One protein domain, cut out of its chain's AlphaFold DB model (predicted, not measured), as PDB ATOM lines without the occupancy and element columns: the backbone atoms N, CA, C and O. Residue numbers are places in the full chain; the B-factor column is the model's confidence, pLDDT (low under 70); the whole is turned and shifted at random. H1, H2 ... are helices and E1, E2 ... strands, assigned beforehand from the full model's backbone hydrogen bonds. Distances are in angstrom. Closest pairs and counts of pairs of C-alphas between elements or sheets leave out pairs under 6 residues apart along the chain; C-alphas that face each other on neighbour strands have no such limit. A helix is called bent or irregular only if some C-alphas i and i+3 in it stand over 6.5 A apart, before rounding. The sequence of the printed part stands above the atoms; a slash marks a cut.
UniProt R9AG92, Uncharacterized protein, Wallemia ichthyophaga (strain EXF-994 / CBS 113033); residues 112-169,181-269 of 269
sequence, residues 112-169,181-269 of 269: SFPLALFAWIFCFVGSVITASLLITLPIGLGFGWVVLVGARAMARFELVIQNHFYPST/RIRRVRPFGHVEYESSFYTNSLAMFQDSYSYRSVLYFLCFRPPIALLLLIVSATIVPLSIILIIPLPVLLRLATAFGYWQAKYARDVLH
ATOM      1  N   SER A 112      30.159  34.702 -12.645       89.12
ATOM      2  CA  SER A 112      30.161  35.592 -11.480       89.12
ATOM      3  C   SER A 112      30.915  36.898 -11.744       89.12
ATOM      4  O   SER A 112      30.418  37.974 -11.411       89.12
ATOM      5  N   PHE A 113      32.082  36.822 -12.396       90.69
ATOM      6  CA  PHE A 113      32.903  37.997 -12.690       90.69
ATOM      7  C   PHE A 113      32.217  39.025 -13.611       90.69
ATOM      8  O   PHE A 113      32.062  40.170 -13.179       90.69
ATOM      9  N   PRO A 114      31.775  38.684 -14.840       91.44
ATOM     10  CA  PRO A 114      31.159  39.675 -15.721       91.44
ATOM     11  C   PRO A 114      29.851  40.219 -15.148       91.44
ATOM     12  O   PRO A 114      29.565  41.401 -15.314       91.44
ATOM     13  N   LEU A 115      29.083  39.398 -14.424       91.94
ATOM     14  CA  LEU A 115      27.868  39.843 -13.749       91.94
ATOM     15  C   LEU A 115      28.179  40.861 -12.649       91.94
ATOM     16  O   LEU A 115      27.522  41.899 -12.572       91.94
ATOM     17  N   ALA A 116      29.193  40.594 -11.823       92.06
ATOM     18  CA  ALA A 116      29.640  41.516 -10.787       92.06
ATOM     19  C   ALA A 116      30.172  42.827 -11.379       92.06
ATOM     20  O   ALA A 116      29.818  43.899 -10.894       92.06
ATOM     21  N   LEU A 117      30.974  42.749 -12.445       92.56
ATOM     22  CA  LEU A 117      31.505  43.919 -13.141       92.56
ATOM     23  C   LEU A 117      30.375  44.764 -13.740       92.56
ATOM     24  O   LEU A 117      30.345  45.977 -13.552       92.56
ATOM     25  N   PHE A 118      29.419  44.122 -14.413       95.06
ATOM     26  CA  PHE A 118      28.255  44.793 -14.982       95.06
ATOM     27  C   PHE A 118      27.405  45.470 -13.899       95.06
ATOM     28  O   PHE A 118      27.087  46.652 -14.022       95.06
ATOM     29  N   ALA A 119      27.086  44.754 -12.814       95.19
ATOM     30  CA  ALA A 119      26.328  45.299 -11.688       95.19
ATOM     31  C   ALA A 119      27.044  46.496 -11.048       95.19
ATOM     32  O   ALA A 119      26.403  47.500 -10.732       95.19
ATOM     33  N   TRP A 120      28.366  46.405 -10.889       95.94
ATOM     34  CA  TRP A 120      29.180  47.482 -10.343       95.94
ATOM     35  C   TRP A 120      29.174  48.716 -11.241       95.94
ATOM     36  O   TRP A 120      28.857  49.796 -10.755       95.94
ATOM     37  N   ILE A 121      29.460  48.567 -12.541       96.25
ATOM     38  CA  ILE A 121      29.442  49.685 -13.498       96.25
ATOM     39  C   ILE A 121      28.061  50.343 -13.499       96.25
ATOM     40  O   ILE A 121      27.966  51.564 -13.383       96.25
ATOM     41  N   PHE A 122      26.992  49.543 -13.566       97.00
ATOM     42  CA  PHE A 122      25.619  50.037 -13.524       97.00
ATOM     43  C   PHE A 122      25.333  50.828 -12.238       97.00
ATOM     44  O   PHE A 122      24.847  51.954 -12.313       97.00
ATOM     45  N   CYS A 123      25.665  50.284 -11.062       96.56
ATOM     46  CA  CYS A 123      25.408  50.952  -9.783       96.56
ATOM     47  C   CYS A 123      26.296  52.188  -9.585       96.56
ATOM     48  O   CYS A 123      25.819  53.199  -9.072       96.56
ATOM     49  N   PHE A 124      27.563  52.136  -9.996       97.25
ATOM     50  CA  PHE A 124      28.518  53.233  -9.859       97.25
ATOM     51  C   PHE A 124      28.153  54.405 -10.767       97.25
ATOM     52  O   PHE A 124      27.869  55.498 -10.275       97.25
ATOM     53  N   VAL A 125      28.079  54.171 -12.081       97.81
ATOM     54  CA  VAL A 125      27.695  55.197 -13.063       97.81
ATOM     55  C   VAL A 125      26.286  55.698 -12.757       97.81
ATOM     56  O   VAL A 125      26.046  56.904 -12.742       97.81
ATOM     57  N   GLY A 126      25.381  54.778 -12.417       97.50
ATOM     58  CA  GLY A 126      24.024  55.080 -11.990       97.50
ATOM     59  C   GLY A 126      23.973  56.075 -10.828       97.50
ATOM     60  O   GLY A 126      23.272  57.088 -10.887       97.50
ATOM     61  N   SER A 127      24.754  55.813  -9.780       96.69
ATOM     62  CA  SER A 127      24.816  56.655  -8.583       96.69
ATOM     63  C   SER A 127      25.453  58.016  -8.861       96.69
ATOM     64  O   SER A 127      24.937  59.026  -8.389       96.69
ATOM     65  N   VAL A 128      26.521  58.073  -9.665       98.00
ATOM     66  CA  VAL A 128      27.176  59.339 -10.051       98.00
ATOM     67  C   VAL A 128      26.237  60.220 -10.877       98.00
ATOM     68  O   VAL A 128      26.114  61.417 -10.608       98.00
ATOM     69  N   ILE A 129      25.526  59.637 -11.848       97.88
ATOM     70  CA  ILE A 129      24.533  60.357 -12.655       97.88
ATOM     71  C   ILE A 129      23.370  60.821 -11.773       97.88
ATOM     72  O   ILE A 129      22.982  61.982 -11.859       97.88
ATOM     73  N   THR A 130      22.856  59.962 -10.885       96.88
ATOM     74  CA  THR A 130      21.807  60.334  -9.917       96.88
ATOM     75  C   THR A 130      22.250  61.526  -9.068       96.88
ATOM     76  O   THR A 130      21.519  62.509  -8.973       96.88
ATOM     77  N   ALA A 131      23.459  61.471  -8.499       96.88
ATOM     78  CA  ALA A 131      24.036  62.536  -7.678       96.88
ATOM     79  C   ALA A 131      24.213  63.848  -8.455       96.88
ATOM     80  O   ALA A 131      23.931  64.919  -7.928       96.88
ATOM     81  N   SER A 132      24.616  63.767  -9.723       97.44
ATOM     82  CA  SER A 132      24.751  64.939 -10.597       97.44
ATOM     83  C   SER A 132      23.385  65.538 -10.964       97.44
ATOM     84  O   SER A 132      23.201  66.752 -10.929       97.44
ATOM     85  N   LEU A 133      22.395  64.690 -11.266       96.94
ATOM     86  CA  LEU A 133      21.032  65.089 -11.632       96.94
ATOM     87  C   LEU A 133      20.169  65.503 -10.437       96.94
ATOM     88  O   LEU A 133      19.098  66.064 -10.643       96.94
ATOM     89  N   LEU A 134      20.612  65.272  -9.199       95.38
ATOM     90  CA  LEU A 134      19.943  65.759  -7.986       95.38
ATOM     91  C   LEU A 134      19.884  67.294  -7.929       95.38
ATOM     92  O   LEU A 134      18.992  67.834  -7.278       95.38
ATOM     93  N   ILE A 135      20.750  67.991  -8.679       96.12
ATOM     94  CA  ILE A 135      20.634  69.442  -8.896       96.12
ATOM     95  C   ILE A 135      19.316  69.799  -9.607       96.12
ATOM     96  O   ILE A 135      18.691  70.814  -9.319       96.12
ATOM     97  N   THR A 136      18.848  68.907 -10.485       96.44
ATOM     98  CA  THR A 136      17.533  68.923 -11.132       96.44
ATOM     99  C   THR A 136      16.627  67.886 -10.470       96.44
ATOM    100  O   THR A 136      16.339  66.830 -11.034       96.44
ATOM    101  N   LEU A 137      16.183  68.196  -9.251       93.06
ATOM    102  CA  LEU A 137      15.489  67.292  -8.325       93.06
ATOM    103  C   LEU A 137      14.507  66.277  -8.963       93.06
ATOM    104  O   LEU A 137      14.652  65.088  -8.671       93.06
ATOM    105  N   PRO A 138      13.551  66.651  -9.845       94.38
ATOM    106  CA  PRO A 138      12.620  65.672 -10.414       94.38
ATOM    107  C   PRO A 138      13.301  64.640 -11.326       94.38
ATOM    108  O   PRO A 138      12.947  63.462 -11.297       94.38
ATOM    109  N   ILE A 139      14.298  65.060 -12.110       95.88
ATOM    110  CA  ILE A 139      15.020  64.183 -13.041       95.88
ATOM    111  C   ILE A 139      15.971  63.273 -12.258       95.88
ATOM    112  O   ILE A 139      16.012  62.067 -12.503       95.88
ATOM    113  N   GLY A 140      16.683  63.831 -11.271       95.75
ATOM    114  CA  GLY A 140      17.561  63.064 -10.388       95.75
ATOM    115  C   GLY A 140      16.812  61.975  -9.627       95.75
ATOM    116  O   GLY A 140      17.267  60.834  -9.591       95.75
ATOM    117  N   LEU A 141      15.626  62.287  -9.095       94.81
ATOM    118  CA  LEU A 141      14.781  61.305  -8.415       94.81
ATOM    119  C   LEU A 141      14.329  60.183  -9.363       94.81
ATOM    120  O   LEU A 141      14.390  59.011  -8.994       94.81
ATOM    121  N   GLY A 142      13.928  60.518 -10.593       95.75
ATOM    122  CA  GLY A 142      13.561  59.521 -11.601       95.75
ATOM    123  C   GLY A 142      14.713  58.564 -11.923       95.75
ATOM    124  O   GLY A 142      14.526  57.348 -11.942       95.75
ATOM    125  N   PHE A 143      15.922  59.097 -12.105       96.31
ATOM    126  CA  PHE A 143      17.097  58.277 -12.393       96.31
ATOM    127  C   PHE A 143      17.533  57.436 -11.183       96.31
ATOM    128  O   PHE A 143      17.795  56.241 -11.319       96.31
ATOM    129  N   GLY A 144      17.504  58.014  -9.978       95.31
ATOM    130  CA  GLY A 144      17.771  57.291  -8.735       95.31
ATOM    131  C   GLY A 144      16.809  56.123  -8.519       95.31
ATOM    132  O   GLY A 144      17.232  55.044  -8.106       95.31
ATOM    133  N   TRP A 145      15.533  56.292  -8.875       95.19
ATOM    134  CA  TRP A 145      14.555  55.206  -8.833       95.19
ATOM    135  C   TRP A 145      14.945  54.057  -9.773       95.19
ATOM    136  O   TRP A 145      14.952  52.902  -9.345       95.19
ATOM    137  N   VAL A 146      15.349  54.356 -11.015       96.38
ATOM    138  CA  VAL A 146      15.820  53.339 -11.977       96.38
ATOM    139  C   VAL A 146      17.035  52.585 -11.434       96.38
ATOM    140  O   VAL A 146      17.087  51.359 -11.537       96.38
ATOM    141  N   VAL A 147      17.987  53.283 -10.808       96.38
ATOM    142  CA  VAL A 147      19.174  52.660 -10.200       96.38
ATOM    143  C   VAL A 147      18.786  51.733  -9.050       96.38
ATOM    144  O   VAL A 147      19.255  50.596  -9.010       96.38
ATOM    145  N   LEU A 148      17.890  52.160  -8.154       94.38
ATOM    146  CA  LEU A 148      17.401  51.310  -7.061       94.38
ATOM    147  C   LEU A 148      16.679  50.063  -7.589       94.38
ATOM    148  O   LEU A 148      16.880  48.959  -7.078       94.38
ATOM    149  N   VAL A 149      15.839  50.222  -8.616       94.38
ATOM    150  CA  VAL A 149      15.125  49.111  -9.262       94.38
ATOM    151  C   VAL A 149      16.099  48.141  -9.902       94.38
ATOM    152  O   VAL A 149      15.998  46.938  -9.661       94.38
ATOM    153  N   GLY A 150      17.069  48.657 -10.653       94.69
ATOM    154  CA  GLY A 150      18.118  47.853 -11.258       94.69
ATOM    155  C   GLY A 150      18.928  47.099 -10.207       94.69
ATOM    156  O   GLY A 150      19.084  45.888 -10.323       94.69
ATOM    157  N   ALA A 151      19.350  47.755  -9.124       94.50
ATOM    158  CA  ALA A 151      20.089  47.108  -8.039       94.50
ATOM    159  C   ALA A 151      19.280  45.977  -7.380       94.50
ATOM    160  O   ALA A 151      19.805  44.887  -7.146       94.50
ATOM    161  N   ARG A 152      17.978  46.177  -7.135       92.44
ATOM    162  CA  ARG A 152      17.093  45.112  -6.629       92.44
ATOM    163  C   ARG A 152      16.911  43.970  -7.627       92.44
ATOM    164  O   ARG A 152      16.862  42.812  -7.211       92.44
ATOM    165  N   ALA A 153      16.774  44.281  -8.913       93.06
ATOM    166  CA  ALA A 153      16.647  43.278  -9.964       93.06
ATOM    167  C   ALA A 153      17.927  42.440 -10.077       93.06
ATOM    168  O   ALA A 153      17.842  41.216 -10.107       93.06
ATOM    169  N   MET A 154      19.098  43.078 -10.028       93.69
ATOM    170  CA  MET A 154      20.402  42.408 -10.046       93.69
ATOM    171  C   MET A 154      20.622  41.543  -8.806       93.69
ATOM    172  O   MET A 154      21.066  40.407  -8.941       93.69
ATOM    173  N   ALA A 155      20.230  42.012  -7.617       90.75
ATOM    174  CA  ALA A 155      20.274  41.201  -6.398       90.75
ATOM    175  C   ALA A 155      19.436  39.922  -6.534       90.75
ATOM    176  O   ALA A 155      19.870  38.835  -6.164       90.75
ATOM    177  N   ARG A 156      18.240  40.024  -7.124       88.50
ATOM    178  CA  ARG A 156      17.387  38.853  -7.377       88.50
ATOM    179  C   ARG A 156      17.954  37.946  -8.443       88.50
ATOM    180  O   ARG A 156      17.859  36.736  -8.303       88.50
ATOM    181  N   PHE A 157      18.499  38.519  -9.504       91.06
ATOM    182  CA  PHE A 157      19.115  37.751 -10.569       91.06
ATOM    183  C   PHE A 157      20.299  36.939 -10.036       91.06
ATOM    184  O   PHE A 157      20.393  35.747 -10.307       91.06
ATOM    185  N   GLU A 158      21.127  37.548  -9.185       90.12
ATOM    186  CA  GLU A 158      22.195  36.855  -8.473       90.12
ATOM    187  C   GLU A 158      21.651  35.726  -7.589       90.12
ATOM    188  O   GLU A 158      22.161  34.612  -7.664       90.12
ATOM    189  N   LEU A 159      20.587  35.968  -6.815       86.56
ATOM    190  CA  LEU A 159      19.952  34.929  -5.995       86.56
ATOM    191  C   LEU A 159      19.368  33.786  -6.837       86.56
ATOM    192  O   LEU A 159      19.498  32.627  -6.459       86.56
ATOM    193  N   VAL A 160      18.744  34.086  -7.980       88.12
ATOM    194  CA  VAL A 160      18.201  33.077  -8.906       88.12
ATOM    195  C   VAL A 160      19.324  32.223  -9.478       88.12
ATOM    196  O   VAL A 160      19.214  30.999  -9.501       88.12
ATOM    197  N   ILE A 161      20.419  32.857  -9.897       88.81
ATOM    198  CA  ILE A 161      21.610  32.160 -10.374       88.81
ATOM    199  C   ILE A 161      22.183  31.288  -9.254       88.81
ATOM    200  O   ILE A 161      22.367  30.091  -9.446       88.81
ATOM    201  N   GLN A 162      22.405  31.842  -8.064       86.56
ATOM    202  CA  GLN A 162      22.930  31.082  -6.931       86.56
ATOM    203  C   GLN A 162      22.029  29.907  -6.567       86.56
ATOM    204  O   GLN A 162      22.544  28.827  -6.317       86.56
ATOM    205  N   ASN A 163      20.707  30.074  -6.600       84.81
ATOM    206  CA  ASN A 163      19.766  28.985  -6.351       84.81
ATOM    207  C   ASN A 163      19.807  27.909  -7.447       84.81
ATOM    208  O   ASN A 163      19.613  26.736  -7.159       84.81
ATOM    209  N   HIS A 164      20.088  28.292  -8.695       85.19
ATOM    210  CA  HIS A 164      20.229  27.345  -9.800       85.19
ATOM    211  C   HIS A 164      21.505  26.492  -9.699       85.19
ATOM    212  O   HIS A 164      21.493  25.325 -10.087       85.19
ATOM    213  N   PHE A 165      22.615  27.059  -9.217       83.62
ATOM    214  CA  PHE A 165      23.889  26.335  -9.087       83.62
ATOM    215  C   PHE A 165      24.078  25.676  -7.714       83.62
ATOM    216  O   PHE A 165      24.739  24.644  -7.629       83.62
ATOM    217  N   TYR A 166      23.499  26.259  -6.667       82.44
ATOM    218  CA  TYR A 166      23.633  25.851  -5.269       82.44
ATOM    219  C   TYR A 166      22.249  25.858  -4.597       82.44
ATOM    220  O   TYR A 166      21.964  26.755  -3.783       82.44
ATOM    221  N   PRO A 167      21.364  24.905  -4.955       73.12
ATOM    222  CA  PRO A 167      20.061  24.776  -4.314       73.12
ATOM    223  C   PRO A 167      20.257  24.590  -2.805       73.12
ATOM    224  O   PRO A 167      21.173  23.895  -2.367       73.12
ATOM    225  N   SER A 168      19.447  25.285  -2.009       68.44
ATOM    226  CA  SER A 168      19.491  25.203  -0.547       68.44
ATOM    227  C   SER A 168      18.232  24.503  -0.069       68.44
ATOM    228  O   SER A 168      17.152  25.081  -0.167       68.44
ATOM    229  N   THR A 169      18.375  23.305   0.491       62.31
ATOM    230  CA  THR A 169      17.267  22.455   0.967       62.31
ATOM    231  C   THR A 169      16.456  23.114   2.089       62.31
ATOM    232  O   THR A 169      15.284  22.832   2.299       62.31
ATOM    233  N   ARG A 181       4.701  46.644  -1.031       68.50
ATOM    234  CA  ARG A 181       4.491  46.763   0.400       68.50
ATOM    235  C   ARG A 181       3.118  46.178   0.728       68.50
ATOM    236  O   ARG A 181       2.108  46.634   0.197       68.50
ATOM    237  N   ILE A 182       3.081  45.192   1.619       68.12
ATOM    238  CA  ILE A 182       1.834  44.701   2.211       68.12
ATOM    239  C   ILE A 182       1.351  45.792   3.164       68.12
ATOM    240  O   ILE A 182       2.013  46.063   4.167       68.12
ATOM    241  N   ARG A 183       0.266  46.497   2.816       65.50
ATOM    242  CA  ARG A 183      -0.098  47.704   3.567       65.50
ATOM    243  C   ARG A 183      -0.789  47.362   4.879       65.50
ATOM    244  O   ARG A 183      -0.457  47.996   5.876       65.50
ATOM    245  N   ARG A 184      -1.693  46.372   4.896       61.72
ATOM    246  CA  ARG A 184      -2.357  45.816   6.090       61.72
ATOM    247  C   ARG A 184      -2.928  44.432   5.781       61.72
ATOM    248  O   ARG A 184      -3.430  44.209   4.682       61.72
ATOM    249  N   VAL A 185      -2.898  43.537   6.765       66.62
ATOM    250  CA  VAL A 185      -3.749  42.342   6.772       66.62
ATOM    251  C   VAL A 185      -5.094  42.802   7.334       66.62
ATOM    252  O   VAL A 185      -5.153  43.265   8.473       66.62
ATOM    253  N   ARG A 186      -6.163  42.787   6.527       74.62
ATOM    254  CA  ARG A 186      -7.518  43.014   7.065       74.62
ATOM    255  C   ARG A 186      -7.849  41.882   8.057       74.62
ATOM    256  O   ARG A 186      -7.295  40.797   7.901       74.62
ATOM    257  N   PRO A 187      -8.766  42.071   9.027       75.44
ATOM    258  CA  PRO A 187      -9.106  41.039  10.022       75.44
ATOM    259  C   PRO A 187      -9.547  39.688   9.421       75.44
ATOM    260  O   PRO A 187      -9.510  38.677  10.106       75.44
ATOM    261  N   PHE A 188      -9.885  39.649   8.129       77.69
ATOM    262  CA  PHE A 188     -10.234  38.441   7.374       77.69
ATOM    263  C   PHE A 188      -9.071  37.825   6.572       77.69
ATOM    264  O   PHE A 188      -9.302  37.096   5.615       77.69
ATOM    265  N   GLY A 189      -7.813  38.161   6.875       77.00
ATOM    266  CA  GLY A 189      -6.643  37.559   6.221       77.00
ATOM    267  C   GLY A 189      -6.380  38.020   4.780       77.00
ATOM    268  O   GLY A 189      -5.383  37.621   4.181       77.00
ATOM    269  N   HIS A 190      -7.216  38.894   4.210       75.19
ATOM    270  CA  HIS A 190      -6.963  39.452   2.885       75.19
ATOM    271  C   HIS A 190      -5.803  40.455   2.917       75.19
ATOM    272  O   HIS A 190      -5.849  41.482   3.602       75.19
ATOM    273  N   VAL A 191      -4.766  40.135   2.143       78.88
ATOM    274  CA  VAL A 191      -3.610  40.990   1.876       78.88
ATOM    275  C   VAL A 191      -4.003  41.998   0.801       78.88
ATOM    276  O   VAL A 191      -4.177  41.640  -0.362       78.88
ATOM    277  N   GLU A 192      -4.162  43.264   1.184       80.12
ATOM    278  CA  GLU A 192      -4.431  44.342   0.233       80.12
ATOM    279  C   GLU A 192      -3.108  44.959  -0.233       80.12
ATOM    280  O   GLU A 192      -2.310  45.470   0.563       80.12
ATOM    281  N   TYR A 193      -2.866  44.875  -1.541       80.31
ATOM    282  CA  TYR A 193      -1.698  45.465  -2.179       80.31
ATOM    283  C   TYR A 193      -1.971  46.924  -2.515       80.31
ATOM    284  O   TYR A 193      -3.010  47.270  -3.074       80.31
ATOM    285  N   GLU A 194      -1.018  47.794  -2.200       80.31
ATOM    286  CA  GLU A 194      -1.134  49.195  -2.572       80.31
ATOM    287  C   GLU A 194      -0.846  49.389  -4.065       80.31
ATOM    288  O   GLU A 194       0.235  49.060  -4.549       80.31
ATOM    289  N   SER A 195      -1.814  49.952  -4.792       80.62
ATOM    290  CA  SER A 195      -1.712  50.202  -6.236       80.62
ATOM    291  C   SER A 195      -1.031  51.530  -6.584       80.62
ATOM    292  O   SER A 195      -0.660  51.751  -7.736       80.62
ATOM    293  N   SER A 196      -0.848  52.434  -5.613       87.06
ATOM    294  CA  SER A 196      -0.289  53.761  -5.888       87.06
ATOM    295  C   SER A 196       1.220  53.707  -6.166       87.06
ATOM    296  O   SER A 196       2.036  53.385  -5.299       87.06
ATOM    297  N   PHE A 197       1.600  54.069  -7.394       87.19
ATOM    298  CA  PHE A 197       2.993  54.070  -7.849       87.19
ATOM    299  C   PHE A 197       3.893  54.991  -7.010       87.19
ATOM    300  O   PHE A 197       5.006  54.609  -6.649       87.19
ATOM    301  N   TYR A 198       3.403  56.184  -6.655       87.56
ATOM    302  CA  TYR A 198       4.171  57.177  -5.897       87.56
ATOM    303  C   TYR A 198       4.509  56.707  -4.484       87.56
ATOM    304  O   TYR A 198       5.672  56.751  -4.088       87.56
ATOM    305  N   THR A 199       3.522  56.209  -3.736       88.00
ATOM    306  CA  THR A 199       3.733  55.718  -2.365       88.00
ATOM    307  C   THR A 199       4.704  54.545  -2.345       88.00
ATOM    308  O   THR A 199       5.562  54.454  -1.472       88.00
ATOM    309  N   ASN A 200       4.591  53.658  -3.331       86.88
ATOM    310  CA  ASN A 200       5.457  52.501  -3.469       86.88
ATOM    311  C   ASN A 200       6.899  52.892  -3.839       86.88
ATOM    312  O   ASN A 200       7.855  52.402  -3.245       86.88
ATOM    313  N   SER A 201       7.057  53.844  -4.760       89.62
ATOM    314  CA  SER A 201       8.368  54.386  -5.133       89.62
ATOM    315  C   SER A 201       9.035  55.107  -3.962       89.62
ATOM    316  O   SER A 201      10.211  54.882  -3.697       89.62
ATOM    317  N   LEU A 202       8.280  55.909  -3.202       90.06
ATOM    318  CA  LEU A 202       8.774  56.563  -1.987       90.06
ATOM    319  C   LEU A 202       9.187  55.536  -0.924       90.06
ATOM    320  O   LEU A 202      10.256  55.659  -0.331       90.06
ATOM    321  N   ALA A 203       8.375  54.496  -0.718       88.56
ATOM    322  CA  ALA A 203       8.703  53.416   0.206       88.56
ATOM    323  C   ALA A 203       9.999  52.705  -0.205       88.56
ATOM    324  O   ALA A 203      10.806  52.363   0.648       88.56
ATOM    325  N   MET A 204      10.235  52.539  -1.506       88.38
ATOM    326  CA  MET A 204      11.456  51.939  -2.032       88.38
ATOM    327  C   MET A 204      12.707  52.798  -1.799       88.38
ATOM    328  O   MET A 204      13.775  52.230  -1.556       88.38
ATOM    329  N   PHE A 205      12.582  54.129  -1.821       91.31
ATOM    330  CA  PHE A 205      13.646  55.040  -1.386       91.31
ATOM    331  C   PHE A 205      13.892  54.980   0.119       91.31
ATOM    332  O   PHE A 205      14.996  55.255   0.546       91.31
ATOM    333  N   GLN A 206      12.898  54.636   0.933       91.44
ATOM    334  CA  GLN A 206      13.049  54.550   2.392       91.44
ATOM    335  C   GLN A 206      13.432  53.145   2.875       91.44
ATOM    336  O   GLN A 206      13.739  52.951   4.050       91.44
ATOM    337  N   ASP A 207      13.404  52.157   1.986       88.88
ATOM    338  CA  ASP A 207      13.641  50.768   2.338       88.88
ATOM    339  C   ASP A 207      15.137  50.493   2.542       88.88
ATOM    340  O   ASP A 207      15.962  50.676   1.641       88.88
ATOM    341  N   SER A 208      15.475  49.974   3.723       89.44
ATOM    342  CA  SER A 208      16.836  49.561   4.073       89.44
ATOM    343  C   SER A 208      17.390  48.522   3.096       89.44
ATOM    344  O   SER A 208      18.584  48.537   2.801       89.44
ATOM    345  N   TYR A 209      16.537  47.655   2.539       88.44
ATOM    346  CA  TYR A 209      16.962  46.643   1.573       88.44
ATOM    347  C   TYR A 209      17.505  47.254   0.270       88.44
ATOM    348  O   TYR A 209      18.504  46.776  -0.264       88.44
ATOM    349  N   SER A 210      16.901  48.346  -0.224       90.81
ATOM    350  CA  SER A 210      17.389  49.057  -1.419       90.81
ATOM    351  C   SER A 210      18.798  49.601  -1.220       90.81
ATOM    352  O   SER A 210      19.647  49.486  -2.099       90.81
ATOM    353  N   TYR A 211      19.050  50.208  -0.062       91.19
ATOM    354  CA  TYR A 211      20.360  50.774   0.237       91.19
ATOM    355  C   TYR A 211      21.407  49.683   0.432       91.19
ATOM    356  O   TYR A 211      22.515  49.808  -0.083       91.19
ATOM    357  N   ARG A 212      21.044  48.586   1.111       91.31
ATOM    358  CA  ARG A 212      21.912  47.414   1.258       91.31
ATOM    359  C   ARG A 212      22.293  46.825  -0.095       91.31
ATOM    360  O   ARG A 212      23.467  46.536  -0.289       91.31
ATOM    361  N   SER A 213      21.357  46.693  -1.041       91.62
ATOM    362  CA  SER A 213      21.667  46.132  -2.363       91.62
ATOM    363  C   SER A 213      22.589  47.038  -3.180       91.62
ATOM    364  O   SER A 213      23.564  46.554  -3.752       91.62
ATOM    365  N   VAL A 214      22.349  48.353  -3.185       93.88
ATOM    366  CA  VAL A 214      23.242  49.310  -3.858       93.88
ATOM    367  C   VAL A 214      24.633  49.290  -3.229       93.88
ATOM    368  O   VAL A 214      25.615  49.149  -3.950       93.88
ATOM    369  N   LEU A 215      24.738  49.366  -1.898       93.50
ATOM    370  CA  LEU A 215      26.027  49.321  -1.196       93.50
ATOM    371  C   LEU A 215      26.754  47.989  -1.400       93.50
ATOM    372  O   LEU A 215      27.970  47.973  -1.583       93.50
ATOM    373  N   TYR A 216      26.023  46.876  -1.413       92.25
ATOM    374  CA  TYR A 216      26.568  45.556  -1.703       92.25
ATOM    375  C   TYR A 216      27.249  45.521  -3.076       92.25
ATOM    376  O   TYR A 216      28.421  45.150  -3.167       92.25
ATOM    377  N   PHE A 217      26.570  45.980  -4.131       94.25
ATOM    378  CA  PHE A 217      27.144  46.008  -5.480       94.25
ATOM    379  C   PHE A 217      28.215  47.079  -5.678       94.25
ATOM    380  O   PHE A 217      29.133  46.879  -6.472       94.25
ATOM    381  N   LEU A 218      28.118  48.201  -4.967       94.62
ATOM    382  CA  LEU A 218      29.051  49.313  -5.111       94.62
ATOM    383  C   LEU A 218      30.369  49.070  -4.366       94.62
ATOM    384  O   LEU A 218      31.435  49.347  -4.912       94.62
ATOM    385  N   CYS A 219      30.301  48.563  -3.132       94.75
ATOM    386  CA  CYS A 219      31.448  48.483  -2.227       94.75
ATOM    387  C   CYS A 219      31.989  47.061  -2.059       94.75
ATOM    388  O   CYS A 219      33.200  46.869  -2.065       94.75
ATOM    389  N   PHE A 220      31.116  46.063  -1.900       90.75
ATOM    390  CA  PHE A 220      31.539  44.716  -1.494       90.75
ATOM    391  C   PHE A 220      31.798  43.791  -2.680       90.75
ATOM    392  O   PHE A 220      32.796  43.073  -2.716       90.75
ATOM    393  N   ARG A 221      30.911  43.817  -3.675       89.69
ATOM    394  CA  ARG A 221      30.993  42.943  -4.845       89.69
ATOM    395  C   ARG A 221      32.277  43.134  -5.670       89.69
ATOM    396  O   ARG A 221      32.856  42.116  -6.048       89.69
ATOM    397  N   PRO A 222      32.768  44.361  -5.938       90.81
ATOM    398  CA  PRO A 222      33.915  44.554  -6.829       90.81
ATOM    399  C   PRO A 222      35.234  44.015  -6.260       90.81
ATOM    400  O   PRO A 222      35.903  43.278  -6.983       90.81
ATOM    401  N   PRO A 223      35.610  44.277  -4.988       93.25
ATOM    402  CA  PRO A 223      36.808  43.680  -4.399       93.25
ATOM    403  C   PRO A 223      36.771  42.149  -4.400       93.25
ATOM    404  O   PRO A 223      37.765  41.512  -4.744       93.25
ATOM    405  N   ILE A 224      35.616  41.557  -4.073       90.06
ATOM    406  CA  ILE A 224      35.435  40.100  -4.071       90.06
ATOM    407  C   ILE A 224      35.587  39.544  -5.492       90.06
ATOM    408  O   ILE A 224      36.301  38.563  -5.696       90.06
ATOM    409  N   ALA A 225      34.957  40.178  -6.483       90.94
ATOM    410  CA  ALA A 225      35.043  39.763  -7.880       90.94
ATOM    411  C   ALA A 225      36.465  39.896  -8.443       90.94
ATOM    412  O   ALA A 225      36.914  39.016  -9.171       90.94
ATOM    413  N   LEU A 226      37.191  40.957  -8.082       91.19
ATOM    414  CA  LEU A 226      38.575  41.175  -8.499       91.19
ATOM    415  C   LEU A 226      39.502  40.118  -7.889       91.19
ATOM    416  O   LEU A 226      40.287  39.509  -8.615       91.19
ATOM    417  N   LEU A 227      39.372  39.836  -6.587       91.38
ATOM    418  CA  LEU A 227      40.124  38.767  -5.924       91.38
ATOM    419  C   LEU A 227      39.855  37.419  -6.597       91.38
ATOM    420  O   LEU A 227      40.797  36.695  -6.918       91.38
ATOM    421  N   LEU A 228      38.587  37.103  -6.867       88.25
ATOM    422  CA  LEU A 228      38.208  35.864  -7.545       88.25
ATOM    423  C   LEU A 228      38.734  35.783  -8.965       88.25
ATOM    424  O   LEU A 228      39.145  34.706  -9.380       88.25
ATOM    425  N   LEU A 229      38.766  36.897  -9.693       90.62
ATOM    426  CA  LEU A 229      39.372  36.933 -11.012       90.62
ATOM    427  C   LEU A 229      40.874  36.662 -10.929       90.62
ATOM    428  O   LEU A 229      41.356  35.828 -11.683       90.62
ATOM    429  N   ILE A 230      41.608  37.294 -10.008       93.06
ATOM    430  CA  ILE A 230      43.051  37.047  -9.849       93.06
ATOM    431  C   ILE A 230      43.303  35.579  -9.496       93.06
ATOM    432  O   ILE A 230      44.117  34.915 -10.139       93.06
ATOM    433  N   VAL A 231      42.583  35.054  -8.503       90.50
ATOM    434  CA  VAL A 231      42.698  33.657  -8.067       90.50
ATOM    435  C   VAL A 231      42.327  32.706  -9.200       90.50
ATOM    436  O   VAL A 231      43.074  31.781  -9.495       90.50
ATOM    437  N   SER A 232      41.215  32.945  -9.891       90.19
ATOM    438  CA  SER A 232      40.785  32.100 -11.001       90.19
ATOM    439  C   SER A 232      41.754  32.174 -12.178       90.19
ATOM    440  O   SER A 232      42.058  31.151 -12.776       90.19
ATOM    441  N   ALA A 233      42.256  33.356 -12.527       92.94
ATOM    442  CA  ALA A 233      43.151  33.544 -13.664       92.94
ATOM    443  C   ALA A 233      44.550  32.968 -13.418       92.94
ATOM    444  O   ALA A 233      45.235  32.633 -14.377       92.94
ATOM    445  N   THR A 234      44.983  32.839 -12.161       95.06
ATOM    446  CA  THR A 234      46.314  32.316 -11.810       95.06
ATOM    447  C   THR A 234      46.269  30.858 -11.360       95.06
ATOM    448  O   THR A 234      46.997  30.023 -11.897       95.06
ATOM    449  N   ILE A 235      45.394  30.515 -10.411       93.62
ATOM    450  CA  ILE A 235      45.359  29.194  -9.774       93.62
ATOM    451  C   ILE A 235      44.707  28.147 -10.676       93.62
ATOM    452  O   ILE A 235      45.188  27.015 -10.715       93.62
ATOM    453  N   VAL A 236      43.650  28.485 -11.425       92.12
ATOM    454  CA  VAL A 236      42.981  27.518 -12.319       92.12
ATOM    455  C   VAL A 236      43.922  27.005 -13.413       92.12
ATOM    456  O   VAL A 236      44.080  25.786 -13.491       92.12
ATOM    457  N   PRO A 237      44.600  27.848 -14.226       94.25
ATOM    458  CA  PRO A 237      45.501  27.326 -15.252       94.25
ATOM    459  C   PRO A 237      46.691  26.585 -14.640       94.25
ATOM    460  O   PRO A 237      47.059  25.522 -15.132       94.25
ATOM    461  N   LEU A 238      47.238  27.081 -13.523       94.62
ATOM    462  CA  LEU A 238      48.315  26.397 -12.809       94.62
ATOM    463  C   LEU A 238      47.876  25.005 -12.334       94.62
ATOM    464  O   LEU A 238      48.634  24.046 -12.455       94.62
ATOM    465  N   SER A 239      46.635  24.867 -11.864       91.50
ATOM    466  CA  SER A 239      46.102  23.585 -11.399       91.50
ATOM    467  C   SER A 239      45.804  22.610 -12.533       91.50
ATOM    468  O   SER A 239      45.973  21.406 -12.350       91.50
ATOM    469  N   ILE A 240      45.408  23.115 -13.705       91.19
ATOM    470  CA  ILE A 240      45.235  22.303 -14.917       91.19
ATOM    471  C   ILE A 240      46.589  21.767 -15.395       91.19
ATOM    472  O   ILE A 240      46.686  20.593 -15.736       91.19
ATOM    473  N   ILE A 241      47.639  22.597 -15.373       95.31
ATOM    474  CA  ILE A 241      48.995  22.191 -15.776       95.31
ATOM    475  C   ILE A 241      49.580  21.180 -14.785       95.31
ATOM    476  O   ILE A 241      50.175  20.186 -15.194       95.31
ATOM    477  N   LEU A 242      49.425  21.429 -13.481       93.25
ATOM    478  CA  LEU A 242      50.076  20.624 -12.448       93.25
ATOM    479  C   LEU A 242      49.326  19.321 -12.135       93.25
ATOM    480  O   LEU A 242      49.933  18.424 -11.557       93.25
ATOM    481  N   ILE A 243      48.044  19.207 -12.522       91.25
ATOM    482  CA  ILE A 243      47.137  18.045 -12.382       91.25
ATOM    483  C   ILE A 243      46.853  17.640 -10.917       91.25
ATOM    484  O   ILE A 243      45.700  17.473 -10.527       91.25
ATOM    485  N   ILE A 244      47.877  17.554 -10.067       91.81
ATOM    486  CA  ILE A 244      47.833  17.183  -8.650       91.81
ATOM    487  C   ILE A 244      46.936  18.100  -7.793       91.81
ATOM    488  O   ILE A 244      46.156  17.550  -7.016       91.81
ATOM    489  N   PRO A 245      46.980  19.449  -7.874       91.69
ATOM    490  CA  PRO A 245      46.180  20.316  -6.993       91.69
ATOM    491  C   PRO A 245      44.720  20.479  -7.450       91.69
ATOM    492  O   PRO A 245      43.904  21.048  -6.724       91.69
ATOM    493  N   LEU A 246      44.369  19.975  -8.636       90.56
ATOM    494  CA  LEU A 246      43.052  20.125  -9.249       90.56
ATOM    495  C   LEU A 246      41.872  19.675  -8.354       90.56
ATOM    496  O   LEU A 246      40.944  20.465  -8.184       90.56
ATOM    497  N   PRO A 247      41.871  18.477  -7.729       89.12
ATOM    498  CA  PRO A 247      40.785  18.066  -6.830       89.12
ATOM    499  C   PRO A 247      40.641  18.967  -5.600       89.12
ATOM    500  O   PRO A 247      39.523  19.194  -5.139       89.12
ATOM    501  N   VAL A 248      41.747  19.496  -5.066       90.31
ATOM    502  CA  VAL A 248      41.712  20.421  -3.922       90.31
ATOM    503  C   VAL A 248      41.077  21.741  -4.345       90.31
ATOM    504  O   VAL A 248      40.187  22.239  -3.659       90.31
ATOM    505  N   LEU A 249      41.472  22.268  -5.508       91.19
ATOM    506  CA  LEU A 249      40.895  23.488  -6.063       91.19
ATOM    507  C   LEU A 249      39.390  23.346  -6.303       91.19
ATOM    508  O   LEU A 249      38.636  24.240  -5.933       91.19
ATOM    509  N   LEU A 250      38.945  22.231  -6.887       88.50
ATOM    510  CA  LEU A 250      37.526  21.982  -7.149       88.50
ATOM    511  C   LEU A 250      36.706  21.969  -5.852       88.50
ATOM    512  O   LEU A 250      35.669  22.625  -5.786       88.50
ATOM    513  N   ARG A 251      37.205  21.310  -4.797       88.75
ATOM    514  CA  ARG A 251      36.558  21.298  -3.472       88.75
ATOM    515  C   ARG A 251      36.507  22.689  -2.844       88.75
ATOM    516  O   ARG A 251      35.470  23.084  -2.309       88.75
ATOM    517  N   LEU A 252      37.602  23.447  -2.932       88.19
ATOM    518  CA  LEU A 252      37.659  24.822  -2.432       88.19
ATOM    519  C   LEU A 252      36.707  25.742  -3.201       88.19
ATOM    520  O   LEU A 252      35.990  26.517  -2.577       88.19
ATOM    521  N   ALA A 253      36.645  25.626  -4.529       88.31
ATOM    522  CA  ALA A 253      35.740  26.410  -5.364       88.31
ATOM    523  C   ALA A 253      34.272  26.117  -5.028       88.31
ATOM    524  O   ALA A 253      33.483  27.051  -4.893       88.31
ATOM    525  N   THR A 254      33.908  24.845  -4.817       86.25
ATOM    526  CA  THR A 254      32.554  24.486  -4.375       86.25
ATOM    527  C   THR A 254      32.251  25.019  -2.981       86.25
ATOM    528  O   THR A 254      31.220  25.659  -2.794       86.25
ATOM    529  N   ALA A 255      33.157  24.835  -2.015       87.06
ATOM    530  CA  ALA A 255      32.969  25.313  -0.645       87.06
ATOM    531  C   ALA A 255      32.830  26.840  -0.600       87.06
ATOM    532  O   ALA A 255      31.965  27.379   0.089       87.06
ATOM    533  N   PHE A 256      33.643  27.540  -1.389       87.88
ATOM    534  CA  PHE A 256      33.567  28.982  -1.527       87.88
ATOM    535  C   PHE A 256      32.268  29.428  -2.211       87.88
ATOM    536  O   PHE A 256      31.655  30.393  -1.768       87.88
ATOM    537  N   GLY A 257      31.797  28.710  -3.235       85.81
ATOM    538  CA  GLY A 257      30.497  28.955  -3.868       85.81
ATOM    539  C   GLY A 257      29.327  28.827  -2.886       85.81
ATOM    540  O   GLY A 257      28.485  29.724  -2.816       85.81
ATOM    541  N   TYR A 258      29.325  27.780  -2.056       85.12
ATOM    542  CA  TYR A 258      28.350  27.619  -0.972       85.12
ATOM    543  C   TYR A 258      28.445  28.742   0.062       85.12
ATOM    544  O   TYR A 258      27.420  29.281   0.482       85.12
ATOM    545  N   TRP A 259      29.661  29.137   0.443       88.06
ATOM    546  CA  TRP A 259      29.877  30.250   1.363       88.06
ATOM    547  C   TRP A 259      29.351  31.574   0.793       88.06
ATOM    548  O   TRP A 259      28.656  32.304   1.497       88.06
ATOM    549  N   GLN A 260      29.603  31.862  -0.487       85.75
ATOM    550  CA  GLN A 260      29.070  33.047  -1.158       85.75
ATOM    551  C   GLN A 260      27.547  33.038  -1.218       85.75
ATOM    552  O   GLN A 260      26.930  34.064  -0.949       85.75
ATOM    553  N   ALA A 261      26.943  31.897  -1.554       83.38
ATOM    554  CA  ALA A 261      25.492  31.759  -1.596       83.38
ATOM    555  C   ALA A 261      24.876  31.967  -0.205       83.38
ATOM    556  O   ALA A 261      23.883  32.677  -0.068       83.38
ATOM    557  N   LYS A 262      25.495  31.411   0.844       84.75
ATOM    558  CA  LYS A 262      25.083  31.634   2.233       84.75
ATOM    559  C   LYS A 262      25.193  33.109   2.622       84.75
ATOM    560  O   LYS A 262      24.218  33.689   3.081       84.75
ATOM    561  N   TYR A 263      26.340  33.735   2.365       83.81
ATOM    562  CA  TYR A 263      26.567  35.141   2.696       83.81
ATOM    563  C   TYR A 263      25.614  36.080   1.945       83.81
ATOM    564  O   TYR A 263      25.065  37.008   2.532       83.81
ATOM    565  N   ALA A 264      25.379  35.832   0.653       78.94
ATOM    566  CA  ALA A 264      24.436  36.612  -0.137       78.94
ATOM    567  C   ALA A 264      23.019  36.514   0.442       78.94
ATOM    568  O   ALA A 264      22.356  37.540   0.573       78.94
ATOM    569  N   ARG A 265      22.578  35.319   0.856       78.81
ATOM    570  CA  ARG A 265      21.289  35.141   1.542       78.81
ATOM    571  C   ARG A 265      21.241  35.903   2.863       78.81
ATOM    572  O   ARG A 265      20.264  36.603   3.083       78.81
ATOM    573  N   ASP A 266      22.291  35.837   3.680       81.00
ATOM    574  CA  ASP A 266      22.344  36.512   4.985       81.00
ATOM    575  C   ASP A 266      22.315  38.046   4.862       81.00
ATOM    576  O   ASP A 266      21.698  38.727   5.676       81.00
ATOM    577  N   VAL A 267      22.969  38.608   3.840       75.75
ATOM    578  CA  VAL A 267      23.014  40.066   3.619       75.75
ATOM    579  C   VAL A 267      21.745  40.590   2.943       75.75
ATOM    580  O   VAL A 267      21.338  41.732   3.185       75.75
ATOM    581  N   LEU A 268      21.133  39.781   2.073       67.69
ATOM    582  CA  LEU A 268      19.931  40.145   1.316       67.69
ATOM    583  C   LEU A 268      18.621  39.799   2.053       67.69
ATOM    584  O   LEU A 268      17.557  40.210   1.587       67.69
ATOM    585  N   HIS A 269      18.662  39.087   3.182       63.91
ATOM    586  CA  HIS A 269      17.492  38.887   4.048       63.91
ATOM    587  C   HIS A 269      17.279  40.045   5.031       63.91
ATOM    588  O   HIS A 269      16.089  40.437   5.166       63.91
TER     589      HIS A 269
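What this domain is: This is residues 112 to 169 and 181 to 269 of the 269 residues of an uncharacterized protein of Wallemia ichthyophaga (strain EXF-994 / CBS 113033) (UniProt R9AG92). Two long helical hairpins, H1 with H2 and H4b with H5, overlap in part to make a flat, loose frame, while the arm H4a crosses H2 and H1. Beyond the short helix H3, a small strand hairpin, E1 and E2, makes the far end. The printed part has 147 residues, with five named helices and two named strands in the order H1, H2, E1, E2, H3, H4, H5; the two strands form an antiparallel sheet, and the class is mostly helix. The whole is loose, with a radius of gyration of the C-alphas of 19.7 A, and spans 61 by 46 by 17 A.

Where its parts are: Find C-alpha 112 at (30.161, 35.592, -11.480); from there H1 runs through residues 112 to 133, 30.9 A long. H2, residues 137 to 165, covers 41.8 A and ends at C-alpha 165, (23.889, 26.335, -9.087). After the cut come E1, residues 182 to 185, and E2, residues 191 to 193, then H3, residues 197 to 206. H4, residues 208 to 242, was assigned as one helix by its hydrogen bonds but is bent: C-alphas 218 and 221 are 6.7 A apart. Its arms are H4a, residues 208 to 218, and H4b, residues 221 to 242, 30.3 A long. H5, residues 246 to 268, covers 32.4 A and ends at C-alpha 268, (19.931, 40.145, 1.316).

How they stand to each other: Begin at H2, the hub, which touches H1, H3, H4a and H5. H1 and H2 form a hairpin, opposite ways at a shallow tilt of 12 degrees; their closest C-alphas, Leu 133 and Gly 140, are 4.2 A apart. H4a touches H2 about perpendicular, at 78 degrees, with C-alphas Ala 151 and Val 214 closest at 5.7 A. With residues 112 to 120 alone, H1 touches H4b; the closest C-alphas, Phe 113 and Ala 225, are 5.6 A apart. H4b and H5 form a hairpin at 13 degrees, a shallow tilt, closest at the C-alphas of Ser 239 and Leu 246, 5.1 A. H5 touches H2 at a steep tilt of 43 degrees, with C-alphas Gln 162 and Ala 261 closest at 6.0 A. H1, H2, H4b and H5 make a bundle, a group of helices linked by touching pairs. In the hairpin of E1 and E2, C-alphas 185 and 191 face each other at 5.1 A, but no backbone N and O across the pair are within hydrogen-bond range. Every O i to N i+4 pair is within that range in H1, H2, H3, H4a and H5, and 17 of 18 in H4b.

The domain as a whole: The C-alphas farthest apart, Pro 187 and Leu 242, are 66.5 A apart. Residues 170 to 180 are not printed, and C-alphas 169 and 181 are 27.5 A apart across this cut. The links that are printed whole are tight. Look for pLDDT under 70 at residues 168 to 169, 181 to 185 and 268 to 269.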